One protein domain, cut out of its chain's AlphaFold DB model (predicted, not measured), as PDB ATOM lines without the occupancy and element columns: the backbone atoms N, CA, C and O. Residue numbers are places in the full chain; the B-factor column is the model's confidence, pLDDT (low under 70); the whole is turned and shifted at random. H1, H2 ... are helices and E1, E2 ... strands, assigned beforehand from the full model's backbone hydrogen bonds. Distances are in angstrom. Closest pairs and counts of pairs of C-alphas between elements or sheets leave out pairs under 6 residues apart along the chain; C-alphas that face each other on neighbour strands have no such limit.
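This is residues 217 to 313 and 331 to 363 of the 363 residues of the protein "Protein phosphatase" of Lupinus albus (UniProt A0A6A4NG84). What is the main shape? A five-stranded antiparallel sheet forms a wall, and two helices cover one face of it, H2 over E1 and E2 and H3 over E3 and, only just, E4, making two layers, the sheet one and the helices the other. What lies round this body? Short H1 makes a corner with H2 at one end of the long axis, the tail after E6 runs out at the other, and short E5 is apart from the sheet. How is it made up? The printed part has 130 residues with three named helices and six named strands, along the chain E1 E2 H1 H2 H3 E3 E4 E5 E6; the class is mixed, and the sheet's order is E1 E2 E3 E4 E6. It is compact, with a radius of gyration of the C-alphas of 14.6 A, yet elongated, spanning 48 by 29 by 27 A.

Where are the sheet's strands? E1 is residues 225 to 230, 17.4 A, beginning at C-alpha 225 (207.583, 165.006, 183.160), and E2 is 235 to 240, 17.6 A. E3 is 296 to 302, 19.4 A, E4 is 305 to 311, 20.3 A, and E6 is 354 to 358, 13.2 A, ending at C-alpha 358 (201.449, 139.744, 183.517). Where are the other elements? H2 is 252 to 267, 22.9 A, H3 is 277 to 287, 15.2 A, H1 is 243 to 248, 10.2 A, and E5 is 332 to 334, 5.4 A.

How do the strands pair? The hairpin E1 and E2 has N 228 and O 237 at 2.9 A, and E2 and E3 have N 238 and O 297 at 2.8 A. The hairpin E3 and E4 has N 300 and O 307 at 2.8 A, and E4 and E6 have N 308 and O 356 at 2.8 A. How do the helices stand? H2 runs along the strands at a height over the sheet of 7.8 A, its closest C-alphas to E1 being Arg 257 and Ala 226, 5.2 A apart. H3, on the same face at 10.1 A, touches H2 at a steep tilt of 60 degrees, opposite ways, closest at the C-alphas of Ala 284 and Lys 262, 4.5 A. H1 and H2 only just touch, only at the corner, with 3 pairs of C-alphas within 8 A, the closest being Trp 245 and Ser 252, 6.1 A. What do the helix backbones show? Every O i to N i+4 pair is within hydrogen-bond range in H2 and H3, but 0 of 2 in H1, where 3 of 3 O i to N i+3 pairs are.

How large is it? The two C-alphas farthest apart, those of Leu 248 and Leu 363, are 49.5 A apart. Where is it cut or long-linked? Residues 314 to 330 are not printed, with C-alphas 313 and 331 5.3 A apart, and E5 to E6 is a long link of 19 residues. Where is confidence low? Residues 360 to 363 are under 70.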
ATOM      1  N   ASP A 217     207.264 176.109 190.483       87.31
ATOM      2  CA  ASP A 217     208.441 176.797 189.922       87.31
ATOM      3  C   ASP A 217     208.760 176.424 188.460       87.31
ATOM      4  O   ASP A 217     209.616 177.042 187.835       87.31
ATOM      5  N   LYS A 218     208.113 175.386 187.917       86.62
ATOM      6  CA  LYS A 218     208.333 174.851 186.564       86.62
ATOM      7  C   LYS A 218     207.069 174.918 185.703       86.62
ATOM      8  O   LYS A 218     207.021 174.299 184.640       86.62
ATOM      9  N   GLU A 219     206.034 175.631 186.148       88.31
ATOM     10  CA  GLU A 219     204.766 175.735 185.418       88.31
ATOM     11  C   GLU A 219     204.958 176.438 184.068       88.31
ATOM     12  O   GLU A 219     204.495 175.936 183.044       88.31
ATOM     13  N   GLU A 220     205.741 177.522 184.035       87.38
ATOM     14  CA  GLU A 220     206.039 178.272 182.805       87.38
ATOM     15  C   GLU A 220     206.814 177.443 181.769       87.38
ATOM     16  O   GLU A 220     206.629 177.616 180.565       87.38
ATOM     17  N   THR A 221     207.649 176.500 182.218       87.31
ATOM     18  CA  THR A 221     208.397 175.585 181.339       87.31
ATOM     19  C   THR A 221     207.628 174.303 181.018       87.31
ATOM     20  O   THR A 221     208.154 173.428 180.324       87.31
ATOM     21  N   GLY A 222     206.408 174.158 181.548       86.94
ATOM     22  CA  GLY A 222     205.563 172.980 181.378       86.94
ATOM     23  C   GLY A 222     206.078 171.723 182.083       86.94
ATOM     24  O   GLY A 222     205.772 170.631 181.613       86.94
ATOM     25  N   GLY A 223     206.876 171.864 183.149       93.06
ATOM     26  CA  GLY A 223     207.466 170.758 183.915       93.06
ATOM     27  C   GLY A 223     208.578 169.981 183.194       93.06
ATOM     28  O   GLY A 223     209.056 170.381 182.131       93.06
ATOM     29  N   GLU A 224     209.004 168.874 183.805       95.06
ATOM     30  CA  GLU A 224     210.037 167.959 183.283       95.06
ATOM     31  C   GLU A 224     209.485 166.559 182.979       95.06
ATOM     32  O   GLU A 224     210.137 165.769 182.301       95.06
ATOM     33  N   ASP A 225     208.265 166.267 183.423       95.94
ATOM     34  CA  ASP A 225     207.583 165.006 183.160       95.94
ATOM     35  C   ASP A 225     206.959 165.020 181.755       95.94
ATOM     36  O   ASP A 225     206.539 166.070 181.253       95.94
ATOM     37  N   ALA A 226     206.829 163.851 181.139       96.31
ATOM     38  CA  ALA A 226     206.161 163.641 179.862       96.31
ATOM     39  C   ALA A 226     205.399 162.311 179.865       96.31
ATOM     40  O   ALA A 226     205.713 161.405 180.633       96.31
ATOM     41  N   HIS A 227     204.397 162.187 178.996       96.19
ATOM     42  CA  HIS A 227     203.674 160.936 178.789       96.19
ATOM     43  C   HIS A 227     203.175 160.820 177.347       96.19
ATOM     44  O   HIS A 227     203.085 161.824 176.635       96.19
ATOM     45  N   PHE A 228     202.799 159.610 176.941       96.19
ATOM     46  CA  PHE A 228     202.008 159.364 175.738       96.19
ATOM     47  C   PHE A 228     200.910 158.333 176.016       96.19
ATOM     48  O   PHE A 228     201.037 157.506 176.918       96.19
ATOM     49  N   ILE A 229     199.843 158.381 175.219       95.38
ATOM     50  CA  ILE A 229     198.791 157.362 175.164       95.38
ATOM     51  C   ILE A 229     198.573 157.028 173.686       95.38
ATOM     52  O   ILE A 229     198.215 157.902 172.899       95.38
ATOM     53  N   CYS A 230     198.790 155.771 173.317       94.56
ATOM     54  CA  CYS A 230     198.518 155.203 172.003       94.56
ATOM     55  C   CYS A 230     197.360 154.206 172.137       94.56
ATOM     56  O   CYS A 230     197.558 153.025 172.408       94.56
ATOM     57  N   SER A 231     196.128 154.700 171.993       91.38
ATOM     58  CA  SER A 231     194.916 153.890 172.188       91.38
ATOM     59  C   SER A 231     194.729 152.800 171.130       91.38
ATOM     60  O   SER A 231     194.068 151.804 171.406       91.38
ATOM     61  N   GLU A 232     195.274 153.001 169.929       90.38
ATOM     62  CA  GLU A 232     195.157 152.067 168.802       90.38
ATOM     63  C   GLU A 232     195.959 150.786 169.057       90.38
ATOM     64  O   GLU A 232     195.411 149.696 168.930       90.38
ATOM     65  N   GLU A 233     197.206 150.925 169.514       93.38
ATOM     66  CA  GLU A 233     198.096 149.801 169.845       93.38
ATOM     67  C   GLU A 233     198.056 149.435 171.344       93.38
ATOM     68  O   GLU A 233     198.819 148.594 171.805       93.38
ATOM     69  N   GLN A 234     197.172 150.074 172.121       93.62
ATOM     70  CA  GLN A 234     196.995 149.860 173.563       93.62
ATOM     71  C   GLN A 234     198.289 150.019 174.384       93.62
ATOM     72  O   GLN A 234     198.558 149.265 175.322       93.62
ATOM     73  N   VAL A 235     199.077 151.043 174.047       95.69
ATOM     74  CA  VAL A 235     200.356 151.352 174.697       95.69
ATOM     75  C   VAL A 235     200.295 152.723 175.339       95.69
ATOM     76  O   VAL A 235     199.689 153.655 174.810       95.69
ATOM     77  N   LEU A 236     200.977 152.896 176.454       96.56
ATOM     78  CA  LEU A 236     201.201 154.207 177.036       96.56
ATOM     79  C   LEU A 236     202.554 154.226 177.744       96.56
ATOM     80  O   LEU A 236     203.089 153.183 178.122       96.56
ATOM     81  N   GLY A 237     203.092 155.416 177.958       97.06
ATOM     82  CA  GLY A 237     204.317 155.563 178.724       97.06
ATOM     83  C   GLY A 237     204.397 156.886 179.453       97.06
ATOM     84  O   GLY A 237     203.702 157.845 179.110       97.06
ATOM     85  N   VAL A 238     205.254 156.915 180.466       97.88
ATOM     86  CA  VAL A 238     205.633 158.105 181.225       97.88
ATOM     87  C   VAL A 238     207.153 158.206 181.297       97.88
ATOM     88  O   VAL A 238     207.860 157.195 181.317       97.88
ATOM     89  N   ALA A 239     207.654 159.430 181.370       97.69
ATOM     90  CA  ALA A 239     209.051 159.731 181.631       97.69
ATOM     91  C   ALA A 239     209.149 160.942 182.558       97.69
ATOM     92  O   ALA A 239     208.428 161.920 182.378       97.69
ATOM     93  N   ASP A 240     210.067 160.886 183.516       96.44
ATOM     94  CA  ASP A 240     210.372 161.983 184.443       96.44
ATOM     95  C   ASP A 240     211.789 162.478 184.157       96.44
ATOM     96  O   ASP A 240     212.756 161.724 184.319       96.44
ATOM     97  N   GLY A 241     211.893 163.711 183.658       96.88
ATOM     98  CA  GLY A 241     213.162 164.363 183.368       96.88
ATOM     99  C   GLY A 241     213.931 164.696 184.647       96.88
ATOM    100  O   GLY A 241     213.438 165.384 185.534       96.88
ATOM    101  N   VAL A 242     215.197 164.292 184.730       95.12
ATOM    102  CA  VAL A 242     215.987 164.464 185.954       95.12
ATOM    103  C   VAL A 242     216.323 165.937 186.188       95.12
ATOM    104  O   VAL A 242     217.082 166.552 185.439       95.12
ATOM    105  N   GLY A 243     215.775 166.518 187.254       91.69
ATOM    106  CA  GLY A 243     215.886 167.956 187.532       91.69
ATOM    107  C   GLY A 243     217.301 168.484 187.807       91.69
ATOM    108  O   GLY A 243     217.517 169.690 187.738       91.69
ATOM    109  N   GLY A 244     218.285 167.616 188.074       91.44
ATOM    110  CA  GLY A 244     219.685 168.024 188.278       91.44
ATOM    111  C   GLY A 244     220.318 168.713 187.060       91.44
ATOM    112  O   GLY A 244     221.275 169.467 187.202       91.44
ATOM    113  N   TRP A 245     219.759 168.520 185.863       93.94
ATOM    114  CA  TRP A 245     220.206 169.201 184.643       93.94
ATOM    115  C   TRP A 245     219.994 170.720 184.659       93.94
ATOM    116  O   TRP A 245     220.697 171.436 183.937       93.94
ATOM    117  N   ALA A 246     219.093 171.223 185.510       92.75
ATOM    118  CA  ALA A 246     218.849 172.653 185.660       92.75
ATOM    119  C   ALA A 246     220.107 173.419 186.113       92.75
ATOM    120  O   ALA A 246     220.327 174.541 185.656       92.75
ATOM    121  N   ASP A 247     220.981 172.792 186.911       92.62
ATOM    122  CA  ASP A 247     222.252 173.383 187.363       92.62
ATOM    123  C   ASP A 247     223.225 173.651 186.198       92.62
ATOM    124  O   ASP A 247     224.108 174.504 186.293       92.62
ATOM    125  N   LEU A 248     223.046 172.947 185.075       92.75
ATOM    126  CA  LEU A 248     223.803 173.127 183.832       92.75
ATOM    127  C   LEU A 248     223.037 173.962 182.791       92.75
ATOM    128  O   LEU A 248     223.448 174.022 181.629       92.75
ATOM    129  N   GLY A 249     221.910 174.571 183.174       93.81
ATOM    130  CA  GLY A 249     221.040 175.331 182.274       93.81
ATOM    131  C   GLY A 249     220.310 174.467 181.240       93.81
ATOM    132  O   GLY A 249     219.900 174.977 180.197       93.81
ATOM    133  N   VAL A 250     220.166 173.161 181.489       94.75
ATOM    134  CA  VAL A 250     219.494 172.219 180.585       94.75
ATOM    135  C   VAL A 250     218.122 171.855 181.149       94.75
ATOM    136  O   VAL A 250     218.004 171.383 182.275       94.75
ATOM    137  N   ASN A 251     217.071 172.039 180.348       94.81
ATOM    138  CA  ASN A 251     215.721 171.597 180.693       94.81
ATOM    139  C   ASN A 251     215.551 170.112 180.330       94.81
ATOM    140  O   ASN A 251     215.374 169.771 179.157       94.81
ATOM    141  N   SER A 252     215.581 169.233 181.335       96.00
ATOM    142  CA  SER A 252     215.408 167.780 181.175       96.00
ATOM    143  C   SER A 252     214.022 167.386 180.652       96.00
ATOM    144  O   SER A 252     213.863 166.304 180.087       96.00
ATOM    145  N   GLY A 253     213.042 168.289 180.727       96.12
ATOM    146  CA  GLY A 253     211.746 168.124 180.084       96.12
ATOM    147  C   GLY A 253     211.819 168.032 178.559       96.12
ATOM    148  O   GLY A 253     210.892 167.524 177.934       96.12
ATOM    149  N   PHE A 254     212.872 168.540 177.910       97.56
ATOM    150  CA  PHE A 254     213.048 168.308 176.471       97.56
ATOM    151  C   PHE A 254     213.419 166.853 176.183       97.56
ATOM    152  O   PHE A 254     212.862 166.270 175.256       97.56
ATOM    153  N   TYR A 255     214.278 166.256 177.015       98.00
ATOM    154  CA  TYR A 255     214.645 164.846 176.902       98.00
ATOM    155  C   TYR A 255     213.438 163.930 177.102       98.00
ATOM    156  O   TYR A 255     213.152 163.103 176.243       98.00
ATOM    157  N   SER A 256     212.686 164.110 178.193       97.94
ATOM    158  CA  SER A 256     211.525 163.261 178.492       97.94
ATOM    159  C   SER A 256     210.445 163.346 177.405       97.94
ATOM    160  O   SER A 256     209.917 162.319 176.975       97.94
ATOM    161  N   ARG A 257     210.141 164.550 176.900       97.94
ATOM    162  CA  ARG A 257     209.157 164.745 175.818       97.94
ATOM    163  C   ARG A 257     209.610 164.123 174.505       97.94
ATOM    164  O   ARG A 257     208.794 163.493 173.832       97.94
ATOM    165  N   GLU A 258     210.881 164.282 174.141       98.62
ATOM    166  CA  GLU A 258     211.411 163.647 172.935       98.62
ATOM    167  C   GLU A 258     211.415 162.122 173.078       98.62
ATOM    168  O   GLU A 258     210.936 161.450 172.169       98.62
ATOM    169  N   LEU A 259     211.827 161.576 174.226       98.69
ATOM    170  CA  LEU A 259     211.807 160.133 174.484       98.69
ATOM    171  C   LEU A 259     210.396 159.545 174.334       98.69
ATOM    172  O   LEU A 259     210.217 158.523 173.669       98.69
ATOM    173  N   MET A 260     209.377 160.201 174.897       98.50
ATOM    174  CA  MET A 260     207.981 159.772 174.740       98.50
ATOM    175  C   MET A 260     207.503 159.893 173.289       98.50
ATOM    176  O   MET A 260     206.858 158.976 172.786       98.50
ATOM    177  N   SER A 261     207.869 160.964 172.577       98.50
ATOM    178  CA  SER A 261     207.560 161.098 171.147       98.50
ATOM    179  C   SER A 261     208.221 159.994 170.315       98.50
ATOM    180  O   SER A 261     207.575 159.417 169.445       98.50
ATOM    181  N   LYS A 262     209.486 159.663 170.594       98.62
ATOM    182  CA  LYS A 262     210.224 158.593 169.911       98.62
ATOM    183  C   LYS A 262     209.739 157.199 170.277       98.62
ATOM    184  O   LYS A 262     209.871 156.294 169.463       98.62
ATOM    185  N   SER A 263     209.119 157.042 171.442       98.62
ATOM    186  CA  SER A 263     208.414 155.811 171.804       98.62
ATOM    187  C   SER A 263     207.182 155.605 170.923       98.62
ATOM    188  O   SER A 263     206.965 154.500 170.441       98.62
ATOM    189  N   VAL A 264     206.418 156.666 170.635       98.25
ATOM    190  CA  VAL A 264     205.282 156.595 169.695       98.25
ATOM    191  C   VAL A 264     205.744 156.235 168.284       98.25
ATOM    192  O   VAL A 264     205.133 155.366 167.665       98.25
ATOM    193  N   ASP A 265     206.833 156.843 167.802       98.12
ATOM    194  CA  ASP A 265     207.432 156.488 166.506       98.12
ATOM    195  C   ASP A 265     207.845 155.000 166.482       98.12
ATOM    196  O   ASP A 265     207.522 154.283 165.539       98.12
ATOM    197  N   ALA A 266     208.507 154.518 167.542       98.31
ATOM    198  CA  ALA A 266     208.979 153.137 167.649       98.31
ATOM    199  C   ALA A 266     207.841 152.103 167.712       98.31
ATOM    200  O   ALA A 266     207.979 151.024 167.146       98.31
ATOM    201  N   ILE A 267     206.704 152.435 168.333       97.75
ATOM    202  CA  ILE A 267     205.518 151.559 168.374       97.75
ATOM    203  C   ILE A 267     205.013 151.231 166.963       97.75
ATOM    204  O   ILE A 267     204.559 150.118 166.726       97.75
ATOM    205  N   GLN A 268     205.125 152.158 166.006       95.19
ATOM    206  CA  GLN A 268     204.683 151.922 164.623       95.19
ATOM    207  C   GLN A 268     205.542 150.885 163.880       95.19
ATOM    208  O   GLN A 268     205.128 150.378 162.839       95.19
ATOM    209  N   GLU A 269     206.739 150.583 164.389       94.81
ATOM    210  CA  GLU A 269     207.642 149.568 163.836       94.81
ATOM    211  C   GLU A 269     207.435 148.180 164.476       94.81
ATOM    212  O   GLU A 269     208.000 147.185 164.012       94.81
ATOM    213  N   GLU A 270     206.629 148.091 165.536       95.38
ATOM    214  CA  GLU A 270     206.320 146.840 166.220       95.38
ATOM    215  C   GLU A 270     205.211 146.050 165.491       95.38
ATOM    216  O   GLU A 270     204.334 146.628 164.844       95.38
ATOM    217  N   PRO A 271     205.194 144.708 165.598       92.38
ATOM    218  CA  PRO A 271     204.078 143.899 165.132       92.38
ATOM    219  C   PRO A 271     202.782 144.267 165.865       92.38
ATOM    220  O   PRO A 271     202.724 144.260 167.096       92.38
ATOM    221  N   LYS A 272     201.720 144.518 165.094       87.38
ATOM    222  CA  LYS A 272     200.388 144.831 165.633       87.38
ATOM    223  C   LYS A 272     199.913 143.756 166.608       87.38
ATOM    224  O   LYS A 272     200.000 142.567 166.303       87.38
ATOM    225  N   GLY A 273     199.402 144.185 167.760       84.25
ATOM    226  CA  GLY A 273     198.915 143.296 168.826       84.25
ATOM    227  C   GLY A 273     200.009 142.585 169.638       84.25
ATOM    228  O   GLY A 273     199.693 141.895 170.605       84.25
ATOM    229  N   SER A 274     201.289 142.770 169.293       91.19
ATOM    230  CA  SER A 274     202.435 142.128 169.950       91.19
ATOM    231  C   SER A 274     203.577 143.126 170.178       91.19
ATOM    232  O   SER A 274     204.731 142.871 169.829       91.19
ATOM    233  N   ILE A 275     203.237 144.274 170.764       95.50
ATOM    234  CA  ILE A 275     204.192 145.324 171.126       95.50
ATOM    235  C   ILE A 275     205.127 144.827 172.234       95.50
ATOM    236  O   ILE A 275     204.653 144.386 173.286       95.50
ATOM    237  N   ASP A 276     206.439 144.971 172.032       97.00
ATOM    238  CA  ASP A 276     207.452 144.781 173.073       97.00
ATOM    239  C   ASP A 276     207.914 146.144 173.639       97.00
ATOM    240  O   ASP A 276     208.681 146.866 172.987       97.00
ATOM    241  N   PRO A 277     207.501 146.517 174.868       97.81
ATOM    242  CA  PRO A 277     207.911 147.772 175.496       97.81
ATOM    243  C   PRO A 277     209.430 147.949 175.625       97.81
ATOM    244  O   PRO A 277     209.905 149.087 175.595       97.81
ATOM    245  N   ALA A 278     210.200 146.866 175.769       98.38
ATOM    246  CA  ALA A 278     211.652 146.948 175.898       98.38
ATOM    247  C   ALA A 278     212.301 147.387 174.582       98.38
ATOM    248  O   ALA A 278     213.122 148.310 174.575       98.38
ATOM    249  N   ARG A 279     211.867 146.797 173.462       98.38
ATOM    250  CA  ARG A 279     212.314 147.183 172.116       98.38
ATOM    251  C   ARG A 279     211.871 148.600 171.752       98.38
ATOM    252  O   ARG A 279     212.666 149.369 171.206       98.38
ATOM    253  N   VAL A 280     210.653 148.984 172.143       98.69
ATOM    254  CA  VAL A 280     210.165 150.368 172.016       98.69
ATOM    255  C   VAL A 280     211.083 151.336 172.764       98.69
ATOM    256  O   VAL A 280     211.515 152.332 172.180       98.69
ATOM    257  N   LEU A 281     211.429 151.049 174.025       98.62
ATOM    258  CA  LEU A 281     212.304 151.917 174.818       98.62
ATOM    259  C   LEU A 281     213.715 152.009 174.224       98.62
ATOM    260  O   LEU A 281     214.284 153.100 174.158       98.62
ATOM    261  N   GLU A 282     214.274 150.887 173.766       98.31
ATOM    262  CA  GLU A 282     215.589 150.838 173.125       98.31
ATOM    263  C   GLU A 282     215.637 151.715 171.866       98.31
ATOM    264  O   GLU A 282     216.509 152.585 171.724       98.31
ATOM    265  N   LYS A 283     214.654 151.548 170.977       98.25
ATOM    266  CA  LYS A 283     214.566 152.329 169.743       98.25
ATOM    267  C   LYS A 283     214.322 153.810 170.033       98.25
ATOM    268  O   LYS A 283     214.998 154.662 169.439       98.25
ATOM    269  N   ALA A 284     213.436 154.124 170.978       98.44
ATOM    270  CA  ALA A 284     213.153 155.493 171.393       98.44
ATOM    271  C   ALA A 284     214.402 156.193 171.945       98.44
ATOM    272  O   ALA A 284     214.735 157.306 171.526       98.44
ATOM    273  N   HIS A 285     215.136 155.513 172.826       98.38
ATOM    274  CA  HIS A 285     216.371 156.018 173.413       98.38
ATOM    275  C   HIS A 285     217.439 156.295 172.348       98.38
ATOM    276  O   HIS A 285     217.985 157.396 172.300       98.38
ATOM    277  N   SER A 286     217.679 155.346 171.433       97.31
ATOM    278  CA  SER A 286     218.667 155.514 170.351       97.31
ATOM    279  C   SER A 286     218.369 156.718 169.440       97.31
ATOM    280  O   SER A 286     219.282 157.363 168.901       97.31
ATOM    281  N   SER A 287     217.084 157.053 169.303       97.62
ATOM    282  CA  SER A 287     216.585 158.125 168.441       97.62
ATOM    283  C   SER A 287     216.497 159.484 169.137       97.62
ATOM    284  O   SER A 287     216.427 160.494 168.444       97.62
ATOM    285  N   THR A 288     216.533 159.524 170.471       98.25
ATOM    286  CA  THR A 288     216.418 160.758 171.267       98.25
ATOM    287  C   THR A 288     217.736 161.531 171.257       98.25
ATOM    288  O   THR A 288     218.786 160.959 171.565       98.25
ATOM    289  N   LYS A 289     217.707 162.820 170.890       97.62
ATOM    290  CA  LYS A 289     218.913 163.668 170.755       97.62
ATOM    291  C   LYS A 289     218.961 164.866 171.701       97.62
ATOM    292  O   LYS A 289     220.010 165.503 171.816       97.62
ATOM    293  N   ALA A 290     217.859 165.201 172.362       97.38
ATOM    294  CA  ALA A 290     217.796 166.280 173.331       97.38
ATOM    295  C   ALA A 290     218.818 166.062 174.443       97.38
ATOM    296  O   ALA A 290     219.125 164.942 174.845       97.38
ATOM    297  N   ARG A 291     219.344 167.166 174.970       96.50
ATOM    298  CA  ARG A 291     220.198 167.123 176.155       96.50
ATOM    299  C   ARG A 291     219.336 166.938 177.393       96.50
ATOM    300  O   ARG A 291     218.254 167.513 177.490       96.50
ATOM    301  N   GLY A 292     219.857 166.187 178.350       96.44
ATOM    302  CA  GLY A 292     219.140 165.820 179.558       96.44
ATOM    303  C   GLY A 292     219.116 164.313 179.744       96.44
ATOM    304  O   GLY A 292     219.668 163.557 178.944       96.44
ATOM    305  N   SER A 293     218.443 163.903 180.807       97.88
ATOM    306  CA  SER A 293     218.149 162.510 181.092       97.88
ATOM    307  C   SER A 293     216.752 162.377 181.679       97.88
ATOM    308  O   SER A 293     216.194 163.347 182.205       97.88
ATOM    309  N   SER A 294     216.185 161.179 181.605       98.19
ATOM    310  CA  SER A 294     214.916 160.859 182.253       98.19
ATOM    311  C   SER A 294     214.845 159.405 182.698       98.19
ATOM    312  O   SER A 294     215.546 158.537 182.177       98.19
ATOM    313  N   THR A 295     213.941 159.134 183.633       98.25
ATOM    314  CA  THR A 295     213.400 157.780 183.829       98.25
ATOM    315  C   THR A 295     212.444 157.425 182.684       98.25
ATOM    316  O   THR A 295     212.093 158.295 181.875       98.25
ATOM    317  N   ALA A 296     211.999 156.170 182.614       98.19
ATOM    318  CA  ALA A 296     210.960 155.755 181.678       98.19
ATOM    319  C   ALA A 296     210.159 154.562 182.206       98.19
ATOM    320  O   ALA A 296     210.729 153.597 182.707       98.19
ATOM    321  N   CYS A 297     208.841 154.592 182.032       98.31
ATOM    322  CA  CYS A 297     207.981 153.429 182.211       98.31
ATOM    323  C   CYS A 297     207.013 153.331 181.033       98.31
ATOM    324  O   CYS A 297     206.309 154.297 180.745       98.31
ATOM    325  N   ILE A 298     206.991 152.189 180.343       98.12
ATOM    326  CA  ILE A 298     206.120 151.934 179.188       98.12
ATOM    327  C   ILE A 298     205.329 150.660 179.459       98.12
ATOM    328  O   ILE A 298     205.905 149.665 179.897       98.12
ATOM    329  N   ILE A 299     204.025 150.695 179.189       96.38
ATOM    330  CA  ILE A 299     203.107 149.565 179.337       96.38
ATOM    331  C   ILE A 299     202.355 149.351 178.032       96.38
ATOM    332  O   ILE A 299     201.811 150.305 177.476       96.38
ATOM    333  N   ALA A 300     202.293 148.102 177.587       95.19
ATOM    334  CA  ALA A 300     201.496 147.646 176.460       95.19
ATOM    335  C   ALA A 300     200.528 146.549 176.914       95.19
ATOM    336  O   ALA A 300     200.927 145.597 177.590       95.19
ATOM    337  N   LEU A 301     199.259 146.671 176.528       92.62
ATOM    338  CA  LEU A 301     198.306 145.569 176.600       92.62
ATOM    339  C   LEU A 301     198.342 144.817 175.267       92.62
ATOM    340  O   LEU A 301     198.142 145.403 174.209       92.62
ATOM    341  N   THR A 302     198.637 143.524 175.329       89.25
ATOM    342  CA  THR A 302     198.732 142.626 174.171       89.25
ATOM    343  C   THR A 302     197.750 141.472 174.326       89.25
ATOM    344  O   THR A 302     197.189 141.260 175.405       89.25
ATOM    345  N   ASP A 303     197.604 140.657 173.282       83.56
ATOM    346  CA  ASP A 303     196.785 139.441 173.341       83.56
ATOM    347  C   ASP A 303     197.295 138.421 174.380       83.56
ATOM    348  O   ASP A 303     196.537 137.579 174.856       83.56
ATOM    349  N   GLN A 304     198.576 138.501 174.762       82.06
ATOM    350  CA  GLN A 304     199.196 137.641 175.781       82.06
ATOM    351  C   GLN A 304     199.083 138.206 177.207       82.06
ATOM    352  O   GLN A 304     199.531 137.575 178.169       82.06
ATOM    353  N   GLY A 305     198.493 139.392 177.345       86.50
ATOM    354  CA  GLY A 305     198.364 140.118 178.598       86.50
ATOM    355  C   GLY A 305     199.185 141.401 178.617       86.50
ATOM    356  O   GLY A 305     199.484 142.001 177.581       86.50
ATOM    357  N   LEU A 306     199.512 141.861 179.822       90.06
ATOM    358  CA  LEU A 306     200.175 143.145 180.019       90.06
ATOM    359  C   LEU A 306     201.691 142.980 180.043       90.06
ATOM    360  O   LEU A 306     202.221 142.260 180.887       90.06
ATOM    361  N   ASN A 307     202.373 143.705 179.167       94.69
ATOM    362  CA  ASN A 307     203.823 143.811 179.140       94.69
ATOM    363  C   ASN A 307     204.236 145.215 179.570       94.69
ATOM    364  O   ASN A 307     203.598 146.202 179.204       94.69
ATOM    365  N   ALA A 308     205.314 145.324 180.335       96.31
ATOM    366  CA  ALA A 308     205.828 146.607 180.779       96.31
ATOM    367  C   ALA A 308     207.349 146.607 180.879       96.31
ATOM    368  O   ALA A 308     207.968 145.583 181.162       96.31
ATOM    369  N   ILE A 309     207.939 147.787 180.729       98.12
ATOM    370  CA  ILE A 309     209.318 148.068 181.121       98.12
ATOM    371  C   ILE A 309     209.335 149.267 182.066       98.12
ATOM    372  O   ILE A 309     208.628 150.251 181.838       98.12
ATOM    373  N   ASN A 310     210.127 149.189 183.134       97.81
ATOM    374  CA  ASN A 310     210.400 150.308 184.032       97.81
ATOM    375  C   ASN A 310     211.910 150.501 184.185       97.81
ATOM    376  O   ASN A 310     212.615 149.575 184.580       97.81
ATOM    377  N   LEU A 311     212.386 151.709 183.906       98.00
ATOM    378  CA  LEU A 311     213.757 152.144 184.122       98.00
ATOM    379  C   LEU A 311     213.735 153.376 185.026       98.00
ATOM    380  O   LEU A 311     213.186 154.421 184.665       98.00
ATOM    381  N   GLY A 312     214.337 153.243 186.205       97.19
ATOM    382  CA  GLY A 312     214.345 154.278 187.237       97.19
ATOM    383  C   GLY A 312     213.238 154.139 188.287       97.19
ATOM    384  O   GLY A 312     212.760 153.053 188.614       97.19
ATOM    385  N   ASP A 313     212.840 155.271 188.858       93.94
ATOM    386  CA  ASP A 313     211.884 155.396 189.966       93.94
ATOM    387  C   ASP A 313     210.517 155.961 189.549       93.94
ATOM    388  O   ASP A 313     209.679 156.297 190.399       93.94
ATOM    389  N   GLN A 331     213.748 151.459 190.818       93.31
ATOM    390  CA  GLN A 331     215.120 151.221 190.388       93.31
ATOM    391  C   GLN A 331     215.998 152.452 190.661       93.31
ATOM    392  O   GLN A 331     215.806 153.521 190.082       93.31
ATOM    393  N   GLN A 332     216.966 152.322 191.566       93.75
ATOM    394  CA  GLN A 332     217.891 153.399 191.929       93.75
ATOM    395  C   GLN A 332     219.292 152.836 192.166       93.75
ATOM    396  O   GLN A 332     219.435 151.738 192.697       93.75
ATOM    397  N   HIS A 333     220.307 153.608 191.793       91.88
ATOM    398  CA  HIS A 333     221.711 153.347 192.111       91.88
ATOM    399  C   HIS A 333     222.010 153.642 193.588       91.88
ATOM    400  O   HIS A 333     222.765 152.920 194.229       91.88
ATOM    401  N   ASP A 334     221.396 154.698 194.131       90.19
ATOM    402  CA  ASP A 334     221.457 155.086 195.546       90.19
ATOM    403  C   ASP A 334     220.229 155.953 195.900       90.19
ATOM    404  O   ASP A 334     219.382 156.263 195.054       90.19
ATOM    405  N   PHE A 335     220.102 156.380 197.152       85.62
ATOM    406  CA  PHE A 335     219.020 157.232 197.613       85.62
ATOM    407  C   PHE A 335     218.894 158.509 196.763       85.62
ATOM    408  O   PHE A 335     219.732 159.404 196.820       85.62
ATOM    409  N   ASN A 336     217.780 158.605 196.023       82.56
ATOM    410  CA  ASN A 336     217.463 159.720 195.114       82.56
ATOM    411  C   ASN A 336     218.422 159.830 193.921       82.56
ATOM    412  O   ASN A 336     218.496 160.879 193.283       82.56
ATOM    413  N   PHE A 337     219.102 158.736 193.589       89.19
ATOM    414  CA  PHE A 337     219.907 158.606 192.390       89.19
ATOM    415  C   PHE A 337     219.321 157.482 191.532       89.19
ATOM    416  O   PHE A 337     219.613 156.305 191.712       89.19
ATOM    417  N   THR A 338     218.378 157.868 190.676       93.56
ATOM    418  CA  THR A 338     217.567 156.963 189.857       93.56
ATOM    419  C   THR A 338     218.343 156.435 188.660       93.56
ATOM    420  O   THR A 338     219.249 157.113 188.170       93.56
ATOM    421  N   TYR A 339     217.974 155.244 188.188       97.31
ATOM    422  CA  TYR A 339     218.403 154.824 186.856       97.31
ATOM    423  C   TYR A 339     217.787 155.772 185.828       97.31
ATOM    424  O   TYR A 339     216.615 156.142 185.939       97.31
ATOM    425  N   GLN A 340     218.576 156.197 184.850       97.06
ATOM    426  CA  GLN A 340     218.172 157.246 183.921       97.06
ATOM    427  C   GLN A 340     218.818 157.067 182.550       97.06
ATOM    428  O   GLN A 340     220.018 156.826 182.428       97.06
ATOM    429  N   LEU A 341     218.014 157.251 181.511       97.75
ATOM    430  CA  LEU A 341     218.465 157.301 180.128       97.75
ATOM    431  C   LEU A 341     218.970 158.712 179.820       97.75
ATOM    432  O   LEU A 341     218.305 159.678 180.176       97.75
ATOM    433  N   GLU A 342     220.113 158.846 179.147       96.00
ATOM    434  CA  GLU A 342     220.703 160.133 178.743       96.00
ATOM    435  C   GLU A 342     221.085 160.109 177.258       96.00
ATOM    436  O   GLU A 342     221.488 159.074 176.729       96.00
ATOM    437  N   CYS A 343     221.033 161.252 176.572       83.44
ATOM    438  CA  CYS A 343     221.669 161.396 175.261       83.44
ATOM    439  C   CYS A 343     223.203 161.441 175.428       83.44
ATOM    440  O   CYS A 343     223.812 162.511 175.466       83.44
ATOM    441  N   GLY A 344     223.843 160.276 175.549       80.19
ATOM    442  CA  GLY A 344     225.288 160.173 175.745       80.19
ATOM    443  C   GLY A 344     225.743 158.776 176.161       80.19
ATOM    444  O   GLY A 344     225.000 157.808 176.065       80.19
ATOM    445  N   ARG A 345     226.995 158.668 176.623       78.75
ATOM    446  CA  ARG A 345     227.580 157.405 177.128       78.75
ATOM    447  C   ARG A 345     227.568 157.289 178.658       78.75
ATOM    448  O   ARG A 345     228.160 156.358 179.188       78.75
ATOM    449  N   ASN A 346     226.977 158.265 179.349       86.12
ATOM    450  CA  ASN A 346     227.047 158.385 180.807       86.12
ATOM    451  C   ASN A 346     225.759 157.944 181.521       86.12
ATOM    452  O   ASN A 346     225.791 157.775 182.739       86.12
ATOM    453  N   GLY A 347     224.657 157.787 180.781       91.56
ATOM    454  CA  GLY A 347     223.398 157.264 181.300       91.56
ATOM    455  C   GLY A 347     223.360 155.739 181.313       91.56
ATOM    456  O   GLY A 347     224.234 155.067 180.758       91.56
ATOM    457  N   ASP A 348     222.315 155.204 181.930       97.56
ATOM    458  CA  ASP A 348     222.006 153.782 181.899       97.56
ATOM    459  C   ASP A 348     221.542 153.356 180.502       97.56
ATOM    460  O   ASP A 348     221.042 154.159 179.710       97.56
ATOM    461  N   LEU A 349     221.698 152.068 180.198       97.00
ATOM    462  CA  LEU A 349     221.196 151.495 178.953       97.00
ATOM    463  C   LEU A 349     219.727 151.077 179.108       97.00
ATOM    464  O   LEU A 349     219.355 150.609 180.186       97.00
ATOM    465  N   PRO A 350     218.916 151.116 178.033       97.38
ATOM    466  CA  PRO A 350     217.552 150.577 178.039       97.38
ATOM    467  C   PRO A 350     217.468 149.132 178.548       97.38
ATOM    468  O   PRO A 350     216.545 148.793 179.282       97.38
ATOM    469  N   SER A 351     218.482 148.311 178.253       97.31
ATOM    470  CA  SER A 351     218.611 146.927 178.733       97.31
ATOM    471  C   SER A 351     218.776 146.789 180.252       97.31
ATOM    472  O   SER A 351     218.661 145.688 180.779       97.31
ATOM    473  N   SER A 352     219.033 147.889 180.964       97.56
ATOM    474  CA  SER A 352     219.032 147.920 182.430       97.56
ATOM    475  C   SER A 352     217.615 148.006 183.000       97.56
ATOM    476  O   SER A 352     217.442 147.787 184.195       97.56
ATOM    477  N   GLY A 353     216.610 148.351 182.188       97.38
ATOM    478  CA  GLY A 353     215.218 148.433 182.618       97.38
ATOM    479  C   GLY A 353     214.662 147.071 183.033       97.38
ATOM    480  O   GLY A 353     215.002 146.031 182.471       97.38
ATOM    481  N   GLN A 354     213.781 147.073 184.028       97.69
ATOM    482  CA  GLN A 354     213.104 145.868 184.492       97.69
ATOM    483  C   GLN A 354     211.883 145.600 183.614       97.69
ATOM    484  O   GLN A 354     211.005 146.455 183.501       97.69
ATOM    485  N   VAL A 355     211.842 144.417 183.003       97.25
ATOM    486  CA  VAL A 355     210.746 143.968 182.139       97.25
ATOM    487  C   VAL A 355     209.778 143.102 182.941       97.25
ATOM    488  O   VAL A 355     210.196 142.269 183.747       97.25
ATOM    489  N   PHE A 356     208.483 143.301 182.719       94.69
ATOM    490  CA  PHE A 356     207.403 142.597 183.397       94.69
ATOM    491  C   PHE A 356     206.398 142.081 182.371       94.69
ATOM    492  O   PHE A 356     205.999 142.824 181.478       94.69
ATOM    493  N   SER A 357     205.939 140.847 182.563       91.88
ATOM    494  CA  SER A 357     204.823 140.263 181.823       91.88
ATOM    495  C   SER A 357     203.806 139.722 182.816       91.88
ATOM    496  O   SER A 357     204.149 138.959 183.720       91.88
ATOM    497  N   TYR A 358     202.557 140.142 182.666       82.12
ATOM    498  CA  TYR A 358     201.449 139.744 183.517       82.12
ATOM    499  C   TYR A 358     200.395 139.034 182.663       82.12
ATOM    500  O   TYR A 358     199.537 139.667 182.044       82.12
ATOM    501  N   CYS A 359     200.497 137.702 182.627       71.25
ATOM    502  CA  CYS A 359     199.618 136.823 181.852       71.25
ATOM    503  C   CYS A 359     198.340 136.429 182.611       71.25
ATOM    504  O   CYS A 359     197.343 136.085 181.989       71.25
ATOM    505  N   GLU A 360     198.316 136.532 183.947       53.00
ATOM    506  CA  GLU A 360     197.127 136.242 184.770       53.00
ATOM    507  C   GLU A 360     196.099 137.387 184.767       53.00
ATOM    508  O   GLU A 360     195.433 137.699 185.764       53.00
ATOM    509  N   LEU A 361     195.911 138.007 183.608       52.84
ATOM    510  CA  LEU A 361     194.629 138.595 183.253       52.84
ATOM    511  C   LEU A 361     193.690 137.440 182.851       52.84
ATOM    512  O   LEU A 361     193.244 137.355 181.716       52.84
ATOM    513  N   HIS A 362     193.431 136.496 183.763       38.78
ATOM    514  CA  HIS A 362     192.283 135.607 183.608       38.78
ATOM    515  C   HIS A 362     191.042 136.484 183.809       38.78
ATOM    516  O   HIS A 362     190.786 136.932 184.928       38.78
ATOM    517  N   LEU A 363     190.372 136.801 182.701       38.62
ATOM    518  CA  LEU A 363     189.212 137.688 182.586       38.62
ATOM    519  C   LEU A 363     187.954 136.926 182.188       38.62
ATOM    520  O   LEU A 363     188.068 135.978 181.374       38.62
TER     521      LEU A 363